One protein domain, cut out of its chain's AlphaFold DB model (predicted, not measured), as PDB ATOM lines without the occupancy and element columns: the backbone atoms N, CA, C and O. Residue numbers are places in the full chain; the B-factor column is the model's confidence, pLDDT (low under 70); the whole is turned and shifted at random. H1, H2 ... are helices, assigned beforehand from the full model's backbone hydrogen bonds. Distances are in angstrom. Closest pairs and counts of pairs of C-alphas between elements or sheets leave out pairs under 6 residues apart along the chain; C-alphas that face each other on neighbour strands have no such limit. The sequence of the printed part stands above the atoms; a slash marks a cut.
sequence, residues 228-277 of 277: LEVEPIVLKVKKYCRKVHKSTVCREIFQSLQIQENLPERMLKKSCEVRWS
ATOM      1  N   LEU A 228      19.491  31.539 -28.898       88.38
ATOM      2  CA  LEU A 228      20.609  32.245 -28.256       88.38
ATOM      3  C   LEU A 228      20.792  31.877 -26.770       88.38
ATOM      4  O   LEU A 228      21.909  31.882 -26.254       88.38
ATOM      5  N   GLU A 229      19.722  31.500 -26.071       93.69
ATOM      6  CA  GLU A 229      19.752  31.078 -24.667       93.69
ATOM      7  C   GLU A 229      20.441  29.720 -24.454       93.69
ATOM      8  O   GLU A 229      20.909  29.418 -23.349       93.69
ATOM      9  N   VAL A 230      20.523  28.888 -25.497       89.62
ATOM     10  CA  VAL A 230      21.123  27.549 -25.434       89.62
ATOM     11  C   VAL A 230      22.641  27.603 -25.607       89.62
ATOM     12  O   VAL A 230      23.349  26.781 -25.015       89.62
ATOM     13  N   GLU A 231      23.176  28.590 -26.330       88.06
ATOM     14  CA  GLU A 231      24.619  28.717 -26.569       88.06
ATOM     15  C   GLU A 231      25.444  28.744 -25.257       88.06
ATOM     16  O   GLU A 231      26.364  27.921 -25.111       88.06
ATOM     17  N   PRO A 232      25.115  29.566 -24.234       92.38
ATOM     18  CA  PRO A 232      25.840  29.564 -22.963       92.38
ATOM     19  C   PRO A 232      25.816  28.202 -22.254       92.38
ATOM     20  O   PRO A 232      26.809  27.794 -21.633       92.38
ATOM     21  N   ILE A 233      24.701  27.473 -22.359       91.44
ATOM     22  CA  ILE A 233      24.530  26.142 -21.763       91.44
ATOM     23  C   ILE A 233      25.448  25.142 -22.470       91.44
ATOM     24  O   ILE A 233      26.211  24.427 -21.811       91.44
ATOM     25  N   VAL A 234      25.449  25.135 -23.804       87.38
ATOM     26  CA  VAL A 234      26.313  24.268 -24.619       87.38
ATOM     27  C   VAL A 234      27.789  24.532 -24.316       87.38
ATOM     28  O   VAL A 234      28.561  23.589 -24.104       87.38
ATOM     29  N   LEU A 235      28.201  25.799 -24.219       88.81
ATOM     30  CA  LEU A 235      29.577  26.171 -23.869       88.81
ATOM     31  C   LEU A 235      29.971  25.675 -22.470       88.81
ATOM     32  O   LEU A 235      31.090  25.174 -22.277       88.81
ATOM     33  N   LYS A 236      29.051  25.753 -21.503       92.38
ATOM     34  CA  LYS A 236      29.250  25.248 -20.139       92.38
ATOM     35  C   LYS A 236      29.411  23.724 -20.122       92.38
ATOM     36  O   LYS A 236      30.368  23.225 -19.523       92.38
ATOM     37  N   VAL A 237      28.570  22.987 -20.850       90.06
ATOM     38  CA  VAL A 237      28.678  21.520 -20.994       90.06
ATOM     39  C   VAL A 237      29.991  21.126 -21.681       90.06
ATOM     40  O   VAL A 237      30.728  20.282 -21.159       90.06
ATOM     41  N   LYS A 238      30.369  21.795 -22.782       88.75
ATOM     42  CA  LYS A 238      31.666  21.588 -23.457       88.75
ATOM     43  C   LYS A 238      32.838  21.814 -22.491       88.75
ATOM     44  O   LYS A 238      33.806  21.046 -22.492       88.75
ATOM     45  N   LYS A 239      32.766  22.837 -21.629       91.00
ATOM     46  CA  LYS A 239      33.781  23.112 -20.594       91.00
ATOM     47  C   LYS A 239      33.874  21.981 -19.567       91.00
ATOM     48  O   LYS A 239      34.994  21.544 -19.282       91.00
ATOM     49  N   TYR A 240      32.750  21.479 -19.056       90.06
ATOM     50  CA  TYR A 240      32.748  20.349 -18.122       90.06
ATOM     51  C   TYR A 240      33.304  19.082 -18.758       90.06
ATOM     52  O   TYR A 240      34.211  18.478 -18.190       90.06
ATOM     53  N   CYS A 241      32.869  18.750 -19.975       90.94
ATOM     54  CA  CYS A 241      33.398  17.603 -20.706       90.94
ATOM     55  C   CYS A 241      34.926  17.692 -20.849       90.94
ATOM     56  O   CYS A 241      35.636  16.726 -20.569       90.94
ATOM     57  N   ARG A 242      35.475  18.860 -21.215       89.44
ATOM     58  CA  ARG A 242      36.936  19.055 -21.288       89.44
ATOM     59  C   ARG A 242      37.627  18.863 -19.935       89.44
ATOM     60  O   ARG A 242      38.697  18.261 -19.903       89.44
ATOM     61  N   LYS A 243      37.048  19.375 -18.844       90.62
ATOM     62  CA  LYS A 243      37.631  19.283 -17.495       90.62
ATOM     63  C   LYS A 243      37.649  17.840 -16.991       90.62
ATOM     64  O   LYS A 243      38.700  17.374 -16.557       90.62
ATOM     65  N   VAL A 244      36.526  17.132 -17.132       92.31
ATOM     66  CA  VAL A 244      36.403  15.711 -16.778       92.31
ATOM     67  C   VAL A 244      37.413  14.890 -17.577       92.31
ATOM     68  O   VAL A 244      38.192  14.156 -16.995       92.31
ATOM     69  N   HIS A 245      37.529  15.082 -18.892       87.12
ATOM     70  CA  HIS A 245      38.509  14.325 -19.689       87.12
ATOM     71  C   HIS A 245      39.977  14.566 -19.303       87.12
ATOM     72  O   HIS A 245      40.798  13.670 -19.478       87.12
ATOM     73  N   LYS A 246      40.331  15.760 -18.810       89.31
ATOM     74  CA  LYS A 246      41.724  16.113 -18.477       89.31
ATOM     75  C   LYS A 246      42.149  15.705 -17.064       89.31
ATOM     76  O   LYS A 246      43.330  15.461 -16.850       89.31
ATOM     77  N   SER A 247      41.226  15.651 -16.104       92.50
ATOM     78  CA  SER A 247      41.535  15.421 -14.685       92.50
ATOM     79  C   SER A 247      41.082  14.028 -14.247       92.50
ATOM     80  O   SER A 247      39.936  13.653 -14.467       92.50
ATOM     81  N   THR A 248      41.975  13.250 -13.629       91.75
ATOM     82  CA  THR A 248      41.629  11.972 -12.971       91.75
ATOM     83  C   THR A 248      40.608  12.192 -11.859       91.75
ATOM     84  O   THR A 248      39.540  11.596 -11.900       91.75
ATOM     85  N   VAL A 249      40.863  13.166 -10.981       94.44
ATOM     86  CA  VAL A 249      39.968  13.543  -9.874       94.44
ATOM     87  C   VAL A 249      38.559  13.883 -10.373       94.44
ATOM     88  O   VAL A 249      37.566  13.403  -9.841       94.44
ATOM     89  N   CYS A 250      38.437  14.674 -11.446       92.06
ATOM     90  CA  CYS A 250      37.116  14.999 -11.995       92.06
ATOM     91  C   CYS A 250      36.410  13.783 -12.625       92.06
ATOM     92  O   CYS A 250      35.184  13.783 -12.677       92.06
ATOM     93  N   ARG A 251      37.147  12.776 -13.121       91.81
ATOM     94  CA  ARG A 251      36.553  11.521 -13.624       91.81
ATOM     95  C   ARG A 251      36.014  10.668 -12.495       91.81
ATOM     96  O   ARG A 251      34.894  10.194 -12.615       91.81
ATOM     97  N   GLU A 252      36.773  10.531 -11.418       93.06
ATOM     98  CA  GLU A 252      36.362   9.774 -10.231       93.06
ATOM     99  C   GLU A 252      35.115  10.392  -9.588       93.06
ATOM    100  O   GLU A 252      34.147   9.687  -9.307       93.06
ATOM    101  N   ILE A 253      35.081  11.726  -9.453       94.00
ATOM    102  CA  ILE A 253      33.889  12.449  -8.979       94.00
ATOM    103  C   ILE A 253      32.700  12.194  -9.910       94.00
ATOM    104  O   ILE A 253      31.602  11.908  -9.445       94.00
ATOM    105  N   PHE A 254      32.904  12.282 -11.227       93.62
ATOM    106  CA  PHE A 254      31.832  12.057 -12.196       93.62
ATOM    107  C   PHE A 254      31.280  10.624 -12.130       93.62
ATOM    108  O   PHE A 254      30.066  10.457 -12.099       93.62
ATOM    109  N   GLN A 255      32.143   9.609 -12.035       92.44
ATOM    110  CA  GLN A 255      31.729   8.212 -11.852       92.44
ATOM    111  C   GLN A 255      30.959   8.013 -10.542       92.44
ATOM    112  O   GLN A 255      29.912   7.372 -10.537       92.44
ATOM    113  N   SER A 256      31.426   8.623  -9.450       93.56
ATOM    114  CA  SER A 256      30.752   8.549  -8.146       93.56
ATOM    115  C   SER A 256      29.341   9.144  -8.204       93.56
ATOM    116  O   SER A 256      28.402   8.547  -7.686       93.56
ATOM    117  N   LEU A 257      29.171  10.278  -8.895       94.31
ATOM    118  CA  LEU A 257      27.859  10.891  -9.119       94.31
ATOM    119  C   LEU A 257      26.943  10.007  -9.975       94.31
ATOM    120  O   LEU A 257      25.752   9.924  -9.697       94.31
ATOM    121  N   GLN A 258      27.476   9.323 -10.994       93.12
ATOM    122  CA  GLN A 258      26.678   8.384 -11.791       93.12
ATOM    123  C   GLN A 258      26.150   7.229 -10.939       93.12
ATOM    124  O   GLN A 258      24.976   6.896 -11.047       93.12
ATOM    125  N   ILE A 259      26.985   6.670 -10.061       94.50
ATOM    126  CA  ILE A 259      26.581   5.599  -9.143       94.50
ATOM    127  C   ILE A 259      25.523   6.106  -8.154       94.50
ATOM    128  O   ILE A 259      24.506   5.444  -7.959       94.50
ATOM    129  N   GLN A 260      25.736   7.286  -7.562       96.19
ATOM    130  CA  GLN A 260      24.810   7.886  -6.597       96.19
ATOM    131  C   GLN A 260      23.413   8.120  -7.194       96.19
ATOM    132  O   GLN A 260      22.412   7.832  -6.544       96.19
ATOM    133  N   GLU A 261      23.346   8.600  -8.437       94.88
ATOM    134  CA  GLU A 261      22.090   8.874  -9.148       94.88
ATOM    135  C   GLU A 261      21.521   7.637  -9.868       94.88
ATOM    136  O   GLU A 261      20.568   7.743 -10.641       94.88
ATOM    137  N   ASN A 262      22.106   6.454  -9.640       93.56
ATOM    138  CA  ASN A 262      21.725   5.195 -10.284       93.56
ATOM    139  C   ASN A 262      21.708   5.283 -11.827       93.56
ATOM    140  O   ASN A 262      20.838   4.734 -12.510       93.56
ATOM    141  N   LEU A 263      22.673   6.018 -12.386       91.81
ATOM    142  CA  LEU A 263      22.861   6.202 -13.819       91.81
ATOM    143  C   LEU A 263      23.868   5.182 -14.374       91.81
ATOM    144  O   LEU A 263      24.822   4.808 -13.693       91.81
ATOM    145  N   PRO A 264      23.734   4.778 -15.651       89.38
ATOM    146  CA  PRO A 264      24.729   3.931 -16.296       89.38
ATOM    147  C   PRO A 264      26.115   4.590 -16.302       89.38
ATOM    148  O   PRO A 264      26.239   5.749 -16.710       89.38
ATOM    149  N   GLU A 265      27.157   3.832 -15.952       86.19
ATOM    150  CA  GLU A 265      28.555   4.274 -16.028       86.19
ATOM    151  C   GLU A 265      28.959   4.558 -17.483       86.19
ATOM    152  O   GLU A 265      29.337   3.676 -18.259       86.19
ATOM    153  N   ARG A 266      28.825   5.822 -17.889       87.31
ATOM    154  CA  ARG A 266      29.083   6.289 -19.257       87.31
ATOM    155  C   ARG A 266      29.890   7.569 -19.234       87.31
ATOM    156  O   ARG A 266      29.472   8.556 -18.645       87.31
ATOM    157  N   MET A 267      30.996   7.600 -19.965       85.44
ATOM    158  CA  MET A 267      31.792   8.817 -20.098       85.44
ATOM    159  C   MET A 267      31.137   9.843 -21.028       85.44
ATOM    160  O   MET A 267      30.611   9.494 -22.086       85.44
ATOM    161  N   LEU A 268      31.250  11.126 -20.663       85.81
ATOM    162  CA  LEU A 268      30.864  12.242 -21.531       85.81
ATOM    163  C   LEU A 268      31.625  12.162 -22.860       85.81
ATOM    164  O   LEU A 268      32.841  11.951 -22.865       85.81
ATOM    165  N   LYS A 269      30.943  12.366 -23.990       80.94
ATOM    166  CA  LYS A 269      31.596  12.477 -25.300       80.94
ATOM    167  C   LYS A 269      31.930  13.934 -25.600       80.94
ATOM    168  O   LYS A 269      31.163  14.841 -25.294       80.94
ATOM    169  N   LYS A 270      33.117  14.155 -26.169       76.50
ATOM    170  CA  LYS A 270      33.507  15.478 -26.660       76.50
ATOM    171  C   LYS A 270      32.709  15.767 -27.924       76.50
ATOM    172  O   LYS A 270      32.708  14.923 -28.814       76.50
ATOM    173  N   SER A 271      32.145  16.970 -28.007       70.00
ATOM    174  CA  SER A 271      31.465  17.430 -29.214       70.00
ATOM    175  C   SER A 271      32.411  17.389 -30.415       70.00
ATOM    176  O   SER A 271      33.515  17.945 -30.345       70.00
ATOM    177  N   CYS A 272      31.970  16.800 -31.513       65.56
ATOM    178  CA  CYS A 272      32.632  16.779 -32.803       65.56
ATOM    179  C   CYS A 272      31.623  17.267 -33.840       65.56
ATOM    180  O   CYS A 272      30.610  16.629 -34.048       65.56
ATOM    181  N   GLU A 273      31.881  18.380 -34.523       60.09
ATOM    182  CA  GLU A 273      30.902  18.886 -35.502       60.09
ATOM    183  C   GLU A 273      30.731  17.960 -36.715       60.09
ATOM    184  O   GLU A 273      29.682  17.948 -37.347       60.09
ATOM    185  N   VAL A 274      31.753  17.156 -37.013       55.19
ATOM    186  CA  VAL A 274      31.805  16.290 -38.200       55.19
ATOM    187  C   VAL A 274      31.246  14.884 -37.918       55.19
ATOM    188  O   VAL A 274      31.015  14.113 -38.842       55.19
ATOM    189  N   ARG A 275      31.017  14.508 -36.652       58.06
ATOM    190  CA  ARG A 275      30.507  13.180 -36.249       58.06
ATOM    191  C   ARG A 275      29.336  13.364 -35.288       58.06
ATOM    192  O   ARG A 275      29.358  14.294 -34.508       58.06
ATOM    193  N   TRP A 276      28.340  12.479 -35.298       62.47
ATOM    194  CA  TRP A 276      27.227  12.500 -34.331       62.47
ATOM    195  C   TRP A 276      27.711  12.270 -32.877       62.47
ATOM    196  O   TRP A 276      27.603  11.161 -32.343       62.47
ATOM    197  N   SER A 277      28.312  13.284 -32.243       53.88
ATOM    198  CA  SER A 277      28.835  13.249 -30.867       53.88
ATOM    199  C   SER A 277      29.119  14.631 -30.308       53.88
ATOM    200  O   SER A 277      29.641  15.454 -31.086       53.88
TER     201      SER A 277
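AT A GLANCE: This is residues 228 to 277 of the 277 residues of an uncharacterized protein of Caenorhabditis remanei (UniProt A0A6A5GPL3). Two helices meet at a corner as a V, and a long tail without a named element folds back from the far end of H2 toward H1. The longer helix, H1, comes first, and its first residues stick out with residues 228 and 229. The printed part has 50 residues with two named helices, H1 then H2, and no named strand; its class is all helix. It is loose, with a radius of gyration of the C-alphas of 12.3 A and spans of 33 by 22 by 19 A.

HOW THE PARTS SIT: H1, residues 230 to 246, and H2, residues 248 to 260, touch only at the corner by their tight link. The closest C-alphas, of Val 244 and Cys 250, are 4.9 A apart. The helices run opposite ways at a steep tilt of 67 degrees. In H1 and H2 every O i to N i+4 pair is within hydrogen-bond range.

IN THESE COORDINATES: H1 is 24.6 A long from C-alpha 230 at (21.123, 27.549, -25.434) to C-alpha 246. H2 is 18.4 A long and ends with C-alpha 260 at (24.810, 7.886, -6.597).

THE WHOLE: The C-alphas farthest apart, of Gln 260 and Val 274, are 33.4 A apart. The printed part has no cut. Residues 272 to 277 have pLDDT under 70.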